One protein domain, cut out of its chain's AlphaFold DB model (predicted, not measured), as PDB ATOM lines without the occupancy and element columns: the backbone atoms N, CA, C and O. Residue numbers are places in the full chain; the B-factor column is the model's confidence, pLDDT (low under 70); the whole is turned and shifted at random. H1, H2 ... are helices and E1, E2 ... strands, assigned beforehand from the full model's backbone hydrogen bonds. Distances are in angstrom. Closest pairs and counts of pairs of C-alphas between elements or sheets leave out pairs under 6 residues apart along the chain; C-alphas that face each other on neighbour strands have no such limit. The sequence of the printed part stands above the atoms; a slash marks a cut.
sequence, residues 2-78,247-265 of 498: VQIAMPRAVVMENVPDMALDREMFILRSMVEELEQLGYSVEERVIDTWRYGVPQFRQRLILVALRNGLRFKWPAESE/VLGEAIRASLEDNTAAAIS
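Overview. This is residues 2 to 78 and 247 to 265 of the 498 residues of the protein "DNA (cytosine-5-)-methyltransferase" of Rhodococcus aetherivorans (UniProt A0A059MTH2). A twisted sheet of three long strands makes the middle, with H3 over one face and H5 over the other, both running along the strands. H2 lies on the same face as H3, residues 20 to 25, of which Phe 25 belongs to H3, stick out, and the short helices H1 and H4 lie far from the core. The printed part has 96 residues, in the order H1 E1 H2 H3 E2 H4 E3 H5; the sheet, E1 E3 E2, is antiparallel throughout and the class is mixed. It is compact, with a radius of gyration of the C-alphas of 13.7 A and spans of 36 by 35 by 25 A.

Along the chain. Strand E1 is residues 9 to 14, 16.8 A long, from C-alpha 9 at (-18.649, 31.562, -15.398). E3 is residues 58 to 66, 26.1 A, and E2 residues 39 to 47, 25.0 A. H3 is residues 25 to 36, 16.2 A, and H5 residues 247 to 258, 16.5 A, ending with C-alpha 258 at (-11.575, 39.174, -24.502). H1 is residues 2 to 5, H2 residues 16 to 19 and H4 residues 48 to 51.

Arrangement. Inner strand E3 is antiparallel to E1, with N 12 and O 62 at 2.8 A, and to E2, with N 42 and O 63 at 2.8 A. H3 is on the sheet at a height of 9.6 A; its closest C-alphas to E2 are Val 31 and Val 41, 6.3 A. H5 is on the opposite face at 10.4 A, over E1 and E3. H2 and H3 touch only at the corner, Ala 19 to Leu 27, 5.6 A between C-alphas. E1, H2 H3 and E2 form a split strand-helix-strand unit, two strands running the same way with E3 between them; its crossover is right-handed. In H3 and H5 every O i to N i+4 pair is within hydrogen-bond range; H1, H2 and H4 are too short for one.

Size, cuts and confidence. Residues 79 to 246 are not printed, and C-alphas 78 and 247 are 15.3 A apart across the cut. Of the links printed whole, none is long. No printed residue is under 70 in pLDDT.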
ATOM      1  N   VAL A   2     -21.511  23.546  -8.975       95.25
ATOM      2  CA  VAL A   2     -20.406  24.051  -9.823       95.25
ATOM      3  C   VAL A   2     -19.486  22.930 -10.311       95.25
ATOM      4  O   VAL A   2     -19.295  22.804 -11.512       95.25
ATOM      5  N   GLN A   3     -19.012  22.062  -9.414       93.81
ATOM      6  CA  GLN A   3     -18.163  20.914  -9.765       93.81
ATOM      7  C   GLN A   3     -18.806  19.949 -10.780       93.81
ATOM      8  O   GLN A   3     -18.106  19.329 -11.571       93.81
ATOM      9  N   ILE A   4     -20.136  19.819 -10.770       96.00
ATOM     10  CA  ILE A   4     -20.867  18.917 -11.673       96.00
ATOM     11  C   ILE A   4     -21.082  19.589 -13.033       96.00
ATOM     12  O   ILE A   4     -20.837  18.985 -14.070       96.00
ATOM     13  N   ALA A   5     -21.550  20.840 -13.032       96.69
ATOM     14  CA  ALA A   5     -21.921  21.556 -14.251       96.69
ATOM     15  C   ALA A   5     -20.719  22.163 -14.990       96.69
ATOM     16  O   ALA A   5     -20.790  22.390 -16.194       96.69
ATOM     17  N   MET A   6     -19.639  22.458 -14.264       95.94
ATOM     18  CA  MET A   6     -18.427  23.116 -14.747       95.94
ATOM     19  C   MET A   6     -18.701  24.300 -15.706       95.94
ATOM     20  O   MET A   6     -18.217  24.299 -16.848       95.94
ATOM     21  N   PRO A   7     -19.503  25.299 -15.281       97.50
ATOM     22  CA  PRO A   7     -19.919  26.406 -16.140       97.50
ATOM     23  C   PRO A   7     -18.739  27.267 -16.616       97.50
ATOM     24  O   PRO A   7     -17.663  27.275 -16.031       97.50
ATOM     25  N   ARG A   8     -18.936  28.055 -17.682       97.25
ATOM     26  CA  ARG A   8     -17.906  29.010 -18.144       97.25
ATOM     27  C   ARG A   8     -17.655  30.141 -17.146       97.25
ATOM     28  O   ARG A   8     -16.538  30.642 -17.066       97.25
ATOM     29  N   ALA A   9     -18.695  30.532 -16.417       97.81
ATOM     30  CA  ALA A   9     -18.649  31.562 -15.398       97.81
ATOM     31  C   ALA A   9     -19.508  31.148 -14.200       97.81
ATOM     32  O   ALA A   9     -20.580  30.560 -14.366       97.81
ATOM     33  N   VAL A  10     -19.041  31.485 -13.006       97.81
ATOM     34  CA  VAL A  10     -19.777  31.400 -11.745       97.81
ATOM     35  C   VAL A  10     -19.908  32.815 -11.209       97.81
ATOM     36  O   VAL A  10     -18.937  33.568 -11.208       97.81
ATOM     37  N   VAL A  11     -21.104  33.170 -10.750       97.19
ATOM     38  CA  VAL A  11     -21.350  34.422 -10.037       97.19
ATOM     39  C   VAL A  11     -22.012  34.082  -8.724       97.19
ATOM     40  O   VAL A  11     -22.984  33.328  -8.688       97.19
ATOM     41  N   MET A  12     -21.491  34.663  -7.658       95.44
ATOM     42  CA  MET A  12     -22.077  34.610  -6.337       95.44
ATOM     43  C   MET A  12     -22.285  36.033  -5.833       95.44
ATOM     44  O   MET A  12     -21.399  36.879  -5.937       95.44
ATOM     45  N   GLU A  13     -23.460  36.276  -5.266       94.06
ATOM     46  CA  GLU A  13     -23.780  37.492  -4.529       94.06
ATOM     47  C   GLU A  13     -24.081  37.118  -3.079       94.06
ATOM     48  O   GLU A  13     -24.711  36.091  -2.816       94.06
ATOM     49  N   ASN A  14     -23.586  37.922  -2.140       92.25
ATOM     50  CA  ASN A  14     -23.979  37.823  -0.741       92.25
ATOM     51  C   ASN A  14     -23.818  39.161  -0.001       92.25
ATOM     52  O   ASN A  14     -23.309  40.155  -0.531       92.25
ATOM     53  N   VAL A  15     -24.255  39.194   1.257       88.50
ATOM     54  CA  VAL A  15     -23.986  40.301   2.176       88.50
ATOM     55  C   VAL A  15     -22.484  40.392   2.493       88.50
ATOM     56  O   VAL A  15     -21.823  39.354   2.576       88.50
ATOM     57  N   PRO A  16     -21.935  41.606   2.697       85.75
ATOM     58  CA  PRO A  16     -20.520  41.783   3.027       85.75
ATOM     59  C   PRO A  16     -20.073  40.977   4.250       85.75
ATOM     60  O   PRO A  16     -19.000  40.388   4.214       85.75
ATOM     61  N   ASP A  17     -20.920  40.879   5.279       83.94
ATOM     62  CA  ASP A  17     -20.606  40.212   6.551       83.94
ATOM     63  C   ASP A  17     -20.160  38.751   6.392       83.94
ATOM     64  O   ASP A  17     -19.374  38.266   7.201       83.94
ATOM     65  N   MET A  18     -20.585  38.064   5.322       79.75
ATOM     66  CA  MET A  18     -20.158  36.689   5.028       79.75
ATOM     67  C   MET A  18     -18.641  36.574   4.791       79.75
ATOM     68  O   MET A  18     -18.071  35.505   4.980       79.75
ATOM     69  N   ALA A  19     -17.987  37.651   4.356       71.94
ATOM     70  CA  ALA A  19     -16.548  37.684   4.101       71.94
ATOM     71  C   ALA A  19     -15.756  38.449   5.171       71.94
ATOM     72  O   ALA A  19     -14.571  38.714   4.975       71.94
ATOM     73  N   LEU A  20     -16.397  38.869   6.267       70.81
ATOM     74  CA  LEU A  20     -15.787  39.752   7.266       70.81
ATOM     75  C   LEU A  20     -15.561  39.077   8.627       70.81
ATOM     76  O   LEU A  20     -15.078  39.742   9.549       70.81
ATOM     77  N   ASP A  21     -15.819  37.773   8.759       77.31
ATOM     78  CA  ASP A  21     -15.383  36.977   9.915       77.31
ATOM     79  C   ASP A  21     -13.849  37.002  10.066       77.31
ATOM     80  O   ASP A  21     -13.124  37.398   9.150       77.31
ATOM     81  N   ARG A  22     -13.323  36.667  11.250       73.69
ATOM     82  CA  ARG A  22     -11.906  36.872  11.621       73.69
ATOM     83  C   ARG A  22     -10.936  36.115  10.701       73.69
ATOM     84  O   ARG A  22      -9.931  36.695  10.273       73.69
ATOM     85  N   GLU A  23     -11.238  34.866  10.373       77.69
ATOM     86  CA  GLU A  23     -10.413  34.031   9.496       77.69
ATOM     87  C   GLU A  23     -10.770  34.162   8.009       77.69
ATOM     88  O   GLU A  23      -9.970  33.761   7.158       77.69
ATOM     89  N   MET A  24     -11.922  34.759   7.679       84.06
ATOM     90  CA  MET A  24     -12.472  34.810   6.316       84.06
ATOM     91  C   MET A  24     -12.647  33.407   5.723       84.06
ATOM     92  O   MET A  24     -12.428  33.192   4.526       84.06
ATOM     93  N   PHE A  25     -12.983  32.435   6.579       85.44
ATOM     94  CA  PHE A  25     -12.901  31.011   6.258       85.44
ATOM     95  C   PHE A  25     -13.806  30.651   5.080       85.44
ATOM     96  O   PHE A  25     -13.368  29.999   4.132       85.44
ATOM     97  N   ILE A  26     -15.047  31.143   5.102       86.31
ATOM     98  CA  ILE A  26     -16.052  30.852   4.074       86.31
ATOM     99  C   ILE A  26     -15.565  31.339   2.707       86.31
ATOM    100  O   ILE A  26     -15.527  30.566   1.750       86.31
ATOM    101  N   LEU A  27     -15.150  32.606   2.618       88.62
ATOM    102  CA  LEU A  27     -14.703  33.183   1.355       88.62
ATOM    103  C   LEU A  27     -13.440  32.494   0.832       88.62
ATOM    104  O   LEU A  27     -13.385  32.131  -0.341       88.62
ATOM    105  N   ARG A  28     -12.424  32.305   1.684       90.62
ATOM    106  CA  ARG A  28     -11.159  31.705   1.246       90.62
ATOM    107  C   ARG A  28     -11.348  30.247   0.818       90.62
ATOM    108  O   ARG A  28     -10.701  29.833  -0.137       90.62
ATOM    109  N   SER A  29     -12.261  29.510   1.458       90.50
ATOM    110  CA  SER A  29     -12.641  28.152   1.042       90.50
ATOM    111  C   SER A  29     -13.277  28.149  -0.346       90.50
ATOM    112  O   SER A  29     -12.868  27.376  -1.204       90.50
ATOM    113  N   MET A  30     -14.220  29.063  -0.609       92.12
ATOM    114  CA  MET A  30     -14.848  29.184  -1.930       92.12
ATOM    115  C   MET A  30     -13.828  29.513  -3.024       92.12
ATOM    116  O   MET A  30     -13.872  28.915  -4.097       92.12
ATOM    117  N   VAL A  31     -12.911  30.452  -2.757       93.75
ATOM    118  CA  VAL A  31     -11.835  30.815  -3.691       93.75
ATOM    119  C   VAL A  31     -10.942  29.605  -3.967       93.75
ATOM    120  O   VAL A  31     -10.747  29.255  -5.127       93.75
ATOM    121  N   GLU A  32     -10.463  28.931  -2.922       93.00
ATOM    122  CA  GLU A  32      -9.594  27.757  -3.040       93.00
ATOM    123  C   GLU A  32     -10.264  26.619  -3.831       93.00
ATOM    124  O   GLU A  32      -9.656  26.053  -4.738       93.00
ATOM    125  N   GLU A  33     -11.523  26.294  -3.532       93.88
ATOM    126  CA  GLU A  33     -12.270  25.251  -4.243       93.88
ATOM    127  C   GLU A  33     -12.458  25.590  -5.729       93.88
ATOM    128  O   GLU A  33     -12.305  24.726  -6.594       93.88
ATOM    129  N   LEU A  34     -12.766  26.849  -6.054       95.81
ATOM    130  CA  LEU A  34     -12.925  27.295  -7.438       95.81
ATOM    131  C   LEU A  34     -11.590  27.296  -8.194       95.81
ATOM    132  O   LEU A  34     -11.540  26.828  -9.336       95.81
ATOM    133  N   GLU A  35     -10.504  27.750  -7.569       94.88
ATOM    134  CA  GLU A  35      -9.162  27.718  -8.162       94.88
ATOM    135  C   GLU A  35      -8.688  26.280  -8.419       94.88
ATOM    136  O   GLU A  35      -8.168  25.983  -9.496       94.88
ATOM    137  N   GLN A  36      -8.965  25.342  -7.504       93.12
ATOM    138  CA  GLN A  36      -8.703  23.910  -7.710       93.12
ATOM    139  C   GLN A  36      -9.464  23.319  -8.903       93.12
ATOM    140  O   GLN A  36      -8.970  22.404  -9.565       93.12
ATOM    141  N   LEU A  37     -10.655  23.845  -9.204       94.94
ATOM    142  CA  LEU A  37     -11.451  23.452 -10.369       94.94
ATOM    143  C   LEU A  37     -11.001  24.142 -11.674       94.94
ATOM    144  O   LEU A  37     -11.624  23.934 -12.719       94.94
ATOM    145  N   GLY A  38      -9.932  24.943 -11.640       94.44
ATOM    146  CA  GLY A  38      -9.376  25.633 -12.806       94.44
ATOM    147  C   GLY A  38     -10.090  26.941 -13.155       94.44
ATOM    148  O   GLY A  38     -10.079  27.357 -14.320       94.44
ATOM    149  N   TYR A  39     -10.741  27.572 -12.178       97.00
ATOM    150  CA  TYR A  39     -11.270  28.924 -12.324       97.00
ATOM    151  C   TYR A  39     -10.271  29.952 -11.803       97.00
ATOM    152  O   TYR A  39      -9.558  29.718 -10.836       97.00
ATOM    153  N   SER A  40     -10.257  31.123 -12.415       95.69
ATOM    154  CA  SER A  40      -9.710  32.345 -11.823       95.69
ATOM    155  C   SER A  40     -10.833  33.084 -11.117       95.69
ATOM    156  O   SER A  40     -11.928  33.218 -11.671       95.69
ATOM    157  N   VAL A  41     -10.569  33.567  -9.906       95.31
ATOM    158  CA  VAL A  41     -11.585  34.165  -9.034       95.31
ATOM    159  C   VAL A  41     -11.293  35.645  -8.806       95.31
ATOM    160  O   VAL A  41     -10.156  36.040  -8.570       95.31
ATOM    161  N   GLU A  42     -12.334  36.466  -8.889       93.00
ATOM    162  CA  GLU A  42     -12.315  37.892  -8.581       93.00
ATOM    163  C   GLU A  42     -13.519  38.242  -7.696       93.00
ATOM    164  O   GLU A  42     -14.668  38.098  -8.108       93.00
ATOM    165  N   GLU A  43     -13.276  38.755  -6.494       92.06
ATOM    166  CA  GLU A  43     -14.299  39.176  -5.538       92.06
ATOM    167  C   GLU A  43     -14.161  40.621  -5.026       92.06
ATOM    168  O   GLU A  43     -13.067  41.120  -4.772       92.06
ATOM    169  N   ARG A  44     -15.271  41.333  -4.839       89.75
ATOM    170  CA  ARG A  44     -15.261  42.713  -4.333       89.75
ATOM    171  C   ARG A  44     -16.514  42.998  -3.519       89.75
ATOM    172  O   ARG A  44     -17.605  42.571  -3.896       89.75
ATOM    173  N   VAL A  45     -16.373  43.765  -2.438       90.56
ATOM    174  CA  VAL A  45     -17.517  44.443  -1.817       90.56
ATOM    175  C   VAL A  45     -17.782  45.726  -2.592       90.56
ATOM    176  O   VAL A  45     -16.925  46.601  -2.674       90.56
ATOM    177  N   ILE A  46     -18.959  45.825  -3.199       91.06
ATOM    178  CA  ILE A  46     -19.342  46.959  -4.038       91.06
ATOM    179  C   ILE A  46     -20.489  47.750  -3.422       91.06
ATOM    180  O   ILE A  46     -21.411  47.172  -2.847       91.06
ATOM    181  N   ASP A  47     -20.475  49.067  -3.623       93.25
ATOM    182  CA  ASP A  47     -21.655  49.904  -3.422       93.25
ATOM    183  C   ASP A  47     -22.516  49.877  -4.692       93.25
ATOM    184  O   ASP A  47     -22.080  50.306  -5.761       93.25
ATOM    185  N   THR A  48     -23.766  49.422  -4.600       95.81
ATOM    186  CA  THR A  48     -24.608  49.250  -5.796       95.81
ATOM    187  C   THR A  48     -24.976  50.569  -6.474       95.81
ATOM    188  O   THR A  48     -25.280  50.584  -7.666       95.81
ATOM    189  N   TRP A  49     -24.941  51.692  -5.746       96.38
ATOM    190  CA  TRP A  49     -25.232  53.009  -6.319       96.38
ATOM    191  C   TRP A  49     -24.224  53.447  -7.373       96.38
ATOM    192  O   TRP A  49     -24.613  54.117  -8.325       96.38
ATOM    193  N   ARG A  50     -22.978  52.968  -7.282       95.75
ATOM    194  CA  ARG A  50     -21.936  53.188  -8.298       95.75
ATOM    195  C   ARG A  50     -22.277  52.544  -9.642       95.75
ATOM    196  O   ARG A  50     -21.646  52.841 -10.648       95.75
ATOM    197  N   TYR A  51     -23.298  51.689  -9.663       95.94
ATOM    198  CA  TYR A  51     -23.831  51.021 -10.847       95.94
ATOM    199  C   TYR A  51     -25.276  51.460 -11.157       95.94
ATOM    200  O   TYR A  51     -26.002  50.781 -11.884       95.94
ATOM    201  N   GLY A  52     -25.705  52.612 -10.619       95.69
ATOM    202  CA  GLY A  52     -26.995  53.252 -10.900       95.69
ATOM    203  C   GLY A  52     -28.189  52.705 -10.110       95.69
ATOM    204  O   GLY A  52     -29.334  52.941 -10.493       95.69
ATOM    205  N   VAL A  53     -27.951  51.966  -9.021       97.88
ATOM    206  CA  VAL A  53     -29.011  51.539  -8.090       97.88
ATOM    207  C   VAL A  53     -29.257  52.647  -7.052       97.88
ATOM    208  O   VAL A  53     -28.330  52.986  -6.324       97.88
ATOM    209  N   PRO A  54     -30.473  53.199  -6.902       97.75
ATOM    210  CA  PRO A  54     -30.754  54.350  -6.029       97.75
ATOM    211  C   PRO A  54     -30.815  53.989  -4.528       97.75
ATOM    212  O   PRO A  54     -31.765  54.329  -3.822       97.75
ATOM    213  N   GLN A  55     -29.820  53.257  -4.018       97.00
ATOM    214  CA  GLN A  55     -29.768  52.748  -2.646       97.00
ATOM    215  C   GLN A  55     -28.348  52.769  -2.063       97.00
ATOM    216  O   GLN A  55     -27.383  52.390  -2.727       97.00
ATOM    217  N   PHE A  56     -28.241  53.063  -0.767       94.31
ATOM    218  CA  PHE A  56     -27.099  52.681   0.064       94.31
ATOM    219  C   PHE A  56     -27.157  51.178   0.346       94.31
ATOM    220  O   PHE A  56     -27.645  50.756   1.398       94.31
ATOM    221  N   ARG A  57     -26.718  50.365  -0.619       93.31
ATOM    222  CA  ARG A  57     -26.667  48.901  -0.530       93.31
ATOM    223  C   ARG A  57     -25.277  48.417  -0.923       93.31
ATOM    224  O   ARG A  57     -24.792  48.736  -2.004       93.31
ATOM    225  N   GLN A  58     -24.659  47.642  -0.037       92.69
ATOM    226  CA  GLN A  58     -23.370  46.997  -0.276       92.69
ATOM    227  C   GLN A  58     -23.546  45.505  -0.497       92.69
ATOM    228  O   GLN A  58     -24.371  44.884   0.179       92.69
ATOM    229  N   ARG A  59     -22.785  44.925  -1.427       92.25
ATOM    230  CA  ARG A  59     -22.788  43.483  -1.701       92.25
ATOM    231  C   ARG A  59     -21.400  42.951  -1.970       92.25
ATOM    232  O   ARG A  59     -20.630  43.593  -2.672       92.25
ATOM    233  N   LEU A  60     -21.118  41.771  -1.428       92.56
ATOM    234  CA  LEU A  60     -19.988  40.968  -1.848       92.56
ATOM    235  C   LEU A  60     -20.378  40.258  -3.141       92.56
ATOM    236  O   LEU A  60     -21.339  39.489  -3.164       92.56
ATOM    237  N   ILE A  61     -19.623  40.520  -4.197       95.12
ATOM    238  CA  ILE A  61     -19.744  39.835  -5.477       95.12
ATOM    239  C   ILE A  61     -18.477  39.026  -5.686       95.12
ATOM    240  O   ILE A  61     -17.391  39.586  -5.587       95.12
ATOM    241  N   LEU A  62     -18.622  37.743  -5.999       95.88
ATOM    242  CA  LEU A  62     -17.546  36.869  -6.452       95.88
ATOM    243  C   LEU A  62     -17.877  36.403  -7.866       95.88
ATOM    244  O   LEU A  62     -18.960  35.874  -8.119       95.88
ATOM    245  N   VAL A  63     -16.938  36.602  -8.784       97.62
ATOM    246  CA  VAL A  63     -17.001  36.120 -10.162       97.62
ATOM    247  C   VAL A  63     -15.836  35.175 -10.384       97.62
ATOM    248  O   VAL A  63     -14.690  35.540 -10.146       97.62
ATOM    249  N   ALA A  64     -16.120  33.968 -10.860       97.44
ATOM    250  CA  ALA A  64     -15.091  33.009 -11.226       97.44
ATOM    251  C   ALA A  64     -15.240  32.605 -12.690       97.44
ATOM    252  O   ALA A  64     -16.314  32.163 -13.104       97.44
ATOM    253  N   LEU A  65     -14.178  32.753 -13.478       97.88
ATOM    254  CA  LEU A  65     -14.172  32.394 -14.896       97.88
ATOM    255  C   LEU A  65     -13.306  31.157 -15.117       97.88
ATOM    256  O   LEU A  65     -12.194  31.050 -14.606       97.88
ATOM    257  N   ARG A  66     -13.834  30.198 -15.874       95.44
ATOM    258  CA  ARG A  66     -13.144  28.932 -16.137       95.44
ATOM    259  C   ARG A  66     -11.936  29.148 -17.053       95.44
ATOM    260  O   ARG A  66     -11.947  30.065 -17.869       95.44
ATOM    261  N   ASN A  67     -10.950  28.253 -16.979       91.94
ATOM    262  CA  ASN A  67      -9.713  28.265 -17.773       91.94
ATOM    263  C   ASN A  67      -8.779  29.437 -17.433       91.94
ATOM    264  O   ASN A  67      -8.021  29.887 -18.290       91.94
ATOM    265  N   GLY A  68      -8.846  29.938 -16.197       87.69
ATOM    266  CA  GLY A  68      -7.973  31.013 -15.731       87.69
ATOM    267  C   GLY A  68      -8.158  32.326 -16.494       87.69
ATOM    268  O   GLY A  68      -7.179  33.028 -16.726       87.69
ATOM    269  N   LEU A  69      -9.379  32.659 -16.928       94.19
ATOM    270  CA  LEU A  69      -9.666  33.916 -17.627       94.19
ATOM    271  C   LEU A  69      -9.841  35.091 -16.661       94.19
ATOM    272  O   LEU A  69     -10.528  35.008 -15.645       94.19
ATOM    273  N   ARG A  70      -9.262  36.240 -16.981       93.88
ATOM    274  CA  ARG A  70      -9.379  37.431 -16.144       93.88
ATOM    275  C   ARG A  70     -10.787  38.010 -16.225       93.88
ATOM    276  O   ARG A  70     -11.238  38.383 -17.304       93.88
ATOM    277  N   PHE A  71     -11.443  38.184 -15.080       95.94
ATOM    278  CA  PHE A  71     -12.639  39.016 -15.009       95.94
ATOM    279  C   PHE A  71     -12.254  40.498 -14.915       95.94
ATOM    280  O   PHE A  71     -11.422  40.894 -14.096       95.94
ATOM    281  N   LYS A  72     -12.856  41.331 -15.766       94.19
ATOM    282  CA  LYS A  72     -12.696  42.788 -15.743       94.19
ATOM    283  C   LYS A  72     -13.929  43.408 -15.096       94.19
ATOM    284  O   LYS A  72     -15.034  43.292 -15.622       94.19
ATOM    285  N   TRP A  73     -13.731  44.077 -13.962       93.75
ATOM    286  CA  TRP A  73     -14.813  44.781 -13.275       93.75
ATOM    287  C   TRP A  73     -15.416  45.874 -14.174       93.75
ATOM    288  O   TRP A  73     -14.660  46.590 -14.839       93.75
ATOM    289  N   PRO A  74     -16.752  46.025 -14.197       94.56
ATOM    290  CA  PRO A  74     -17.399  47.119 -14.909       94.56
ATOM    291  C   PRO A  74     -16.990  48.472 -14.316       94.56
ATOM    292  O   PRO A  74     -16.670  48.574 -13.131       94.56
ATOM    293  N   ALA A  75     -17.019  49.518 -15.143       91.94
ATOM    294  CA  ALA A  75     -16.699  50.868 -14.698       91.94
ATOM    295  C   ALA A  75     -17.726  51.375 -13.672       91.94
ATOM    296  O   ALA A  75     -18.934  51.190 -13.837       91.94
ATOM    297  N   GLU A  76     -17.232  52.035 -12.628       92.69
ATOM    298  CA  GLU A  76     -18.062  52.715 -11.634       92.69
ATOM    299  C   GLU A  76     -18.481  54.103 -12.136       92.69
ATOM    300  O   GLU A  76     -17.729  54.773 -12.844       92.69
ATOM    301  N   SER A  77     -19.667  54.550 -11.727       91.25
ATOM    302  CA  SER A  77     -20.169  55.905 -11.958       91.25
ATOM    303  C   SER A  77     -20.252  56.689 -10.650       91.25
ATOM    304  O   SER A  77     -20.644  56.154  -9.611       91.25
ATOM    305  N   GLU A  78     -19.925  57.980 -10.709       91.31
ATOM    306  CA  GLU A  78     -20.174  58.926  -9.613       91.31
ATOM    307  C   GLU A  78     -21.581  59.550  -9.683       91.31
ATOM    308  O   GLU A  78     -22.025  60.188  -8.726       91.31
ATOM    309  N   VAL A 247     -25.298  44.771 -15.448       97.00
ATOM    310  CA  VAL A 247     -23.938  45.325 -15.536       97.00
ATOM    311  C   VAL A 247     -22.867  44.250 -15.306       97.00
ATOM    312  O   VAL A 247     -21.890  44.185 -16.051       97.00
ATOM    313  N   LEU A 248     -23.062  43.370 -14.319       97.56
ATOM    314  CA  LEU A 248     -22.165  42.232 -14.091       97.56
ATOM    315  C   LEU A 248     -22.221  41.227 -15.249       97.56
ATOM    316  O   LEU A 248     -21.180  40.736 -15.678       97.56
ATOM    317  N   GLY A 249     -23.413  40.951 -15.786       98.00
ATOM    318  CA  GLY A 249     -23.601  40.059 -16.930       98.00
ATOM    319  C   GLY A 249     -22.852  40.526 -18.180       98.00
ATOM    320  O   GLY A 249     -22.142  39.731 -18.795       98.00
ATOM    321  N   GLU A 250     -22.939  41.816 -18.518       98.19
ATOM    322  CA  GLU A 250     -22.176  42.405 -19.627       98.19
ATOM    323  C   GLU A 250     -20.664  42.327 -19.387       98.19
ATOM    324  O   GLU A 250     -19.917  41.945 -20.287       98.19
ATOM    325  N   ALA A 251     -20.202  42.612 -18.166       97.81
ATOM    326  CA  ALA A 251     -18.785  42.516 -17.820       97.81
ATOM    327  C   ALA A 251     -18.250  41.079 -17.943       97.81
ATOM    328  O   ALA A 251     -17.144  40.859 -18.442       97.81
ATOM    329  N   ILE A 252     -19.043  40.085 -17.528       97.88
ATOM    330  CA  ILE A 252     -18.702  38.664 -17.666       97.88
ATOM    331  C   ILE A 252     -18.638  38.283 -19.139       97.88
ATOM    332  O   ILE A 252     -17.659  37.671 -19.562       97.88
ATOM    333  N   ARG A 253     -19.651  38.664 -19.928       97.81
ATOM    334  CA  ARG A 253     -19.689  38.397 -21.369       97.81
ATOM    335  C   ARG A 253     -18.457  38.978 -22.065       97.81
ATOM    336  O   ARG A 253     -17.746  38.239 -22.738       97.81
ATOM    337  N   ALA A 254     -18.158  40.254 -21.823       97.44
ATOM    338  CA  ALA A 254     -16.993  40.926 -22.392       97.44
ATOM    339  C   ALA A 254     -15.669  40.268 -21.962       97.44
ATOM    340  O   ALA A 254     -14.784  40.073 -22.787       97.44
ATOM    341  N   SER A 255     -15.538  39.868 -20.693       96.94
ATOM    342  CA  SER A 255     -14.334  39.186 -20.189       96.94
ATOM    343  C   SER A 255     -14.133  37.806 -20.830       96.94
ATOM    344  O   SER A 255     -13.011  37.421 -21.154       96.94
ATOM    345  N   LEU A 256     -15.224  37.064 -21.048       96.06
ATOM    346  CA  LEU A 256     -15.199  35.768 -21.728       96.06
ATOM    347  C   LEU A 256     -14.857  35.877 -23.223       96.06
ATOM    348  O   LEU A 256     -14.347  34.911 -23.785       96.06
ATOM    349  N   GLU A 257     -15.178  37.004 -23.861       96.00
ATOM    350  CA  GLU A 257     -14.857  37.295 -25.267       96.00
ATOM    351  C   GLU A 257     -13.411  37.783 -25.439       96.00
ATOM    352  O   GLU A 257     -12.726  37.363 -26.365       96.00
ATOM    353  N   ASP A 258     -12.936  38.627 -24.521       94.12
ATOM    354  CA  ASP A 258     -11.575  39.174 -24.502       94.12
ATOM    355  C   ASP A 258     -10.502  38.094 -24.274       94.12
ATOM    356  O   ASP A 258      -9.384  38.225 -24.765       94.12
ATOM    357  N   ASN A 259     -10.848  37.007 -23.570       90.25
ATOM    358  CA  ASN A 259     -10.019  35.807 -23.400       90.25
ATOM    359  C   ASN A 259      -8.599  36.084 -22.847       90.25
ATOM    360  O   ASN A 259      -7.658  35.330 -23.099       90.25
ATOM    361  N   THR A 260      -8.439  37.165 -22.080       93.06
ATOM    362  CA  THR A 260      -7.181  37.495 -21.400       93.06
ATOM    363  C   THR A 260      -6.971  36.554 -20.216       93.06
ATOM    364  O   THR A 260      -7.877  36.370 -19.403       93.06
ATOM    365  N   ALA A 261      -5.771  35.992 -20.075       90.75
ATOM    366  CA  ALA A 261      -5.413  35.187 -18.909       90.75
ATOM    367  C   ALA A 261      -5.410  36.033 -17.622       90.75
ATOM    368  O   ALA A 261      -5.001  37.198 -17.614       90.75
ATOM    369  N   ALA A 262      -5.885  35.445 -16.530       88.88
ATOM    370  CA  ALA A 262      -5.804  36.018 -15.199       88.88
ATOM    371  C   ALA A 262      -4.345  36.166 -14.754       88.88
ATOM    372  O   ALA A 262      -3.430  35.536 -15.290       88.88
ATOM    373  N   ALA A 263      -4.143  37.025 -13.757       86.12
ATOM    374  CA  ALA A 263      -2.883  37.067 -13.035       86.12
ATOM    375  C   ALA A 263      -2.663  35.750 -12.263       86.12
ATOM    376  O   ALA A 263      -3.481  34.830 -12.310       86.12
ATOM    377  N   ILE A 264      -1.546  35.678 -11.543       91.94
ATOM    378  CA  ILE A 264      -1.261  34.573 -10.629       91.94
ATOM    379  C   ILE A 264      -2.448  34.315  -9.685       91.94
ATOM    380  O   ILE A 264      -3.070  35.256  -9.186       91.94
ATOM    381  N   SER A 265      -2.767  33.039  -9.462       93.00
ATOM    382  CA  SER A 265      -3.861  32.630  -8.581       93.00
ATOM    383  C   SER A 265      -3.570  32.976  -7.116       93.00
ATOM    384  O   SER A 265      -2.420  33.217  -6.724       93.00
TER     385      SER A 265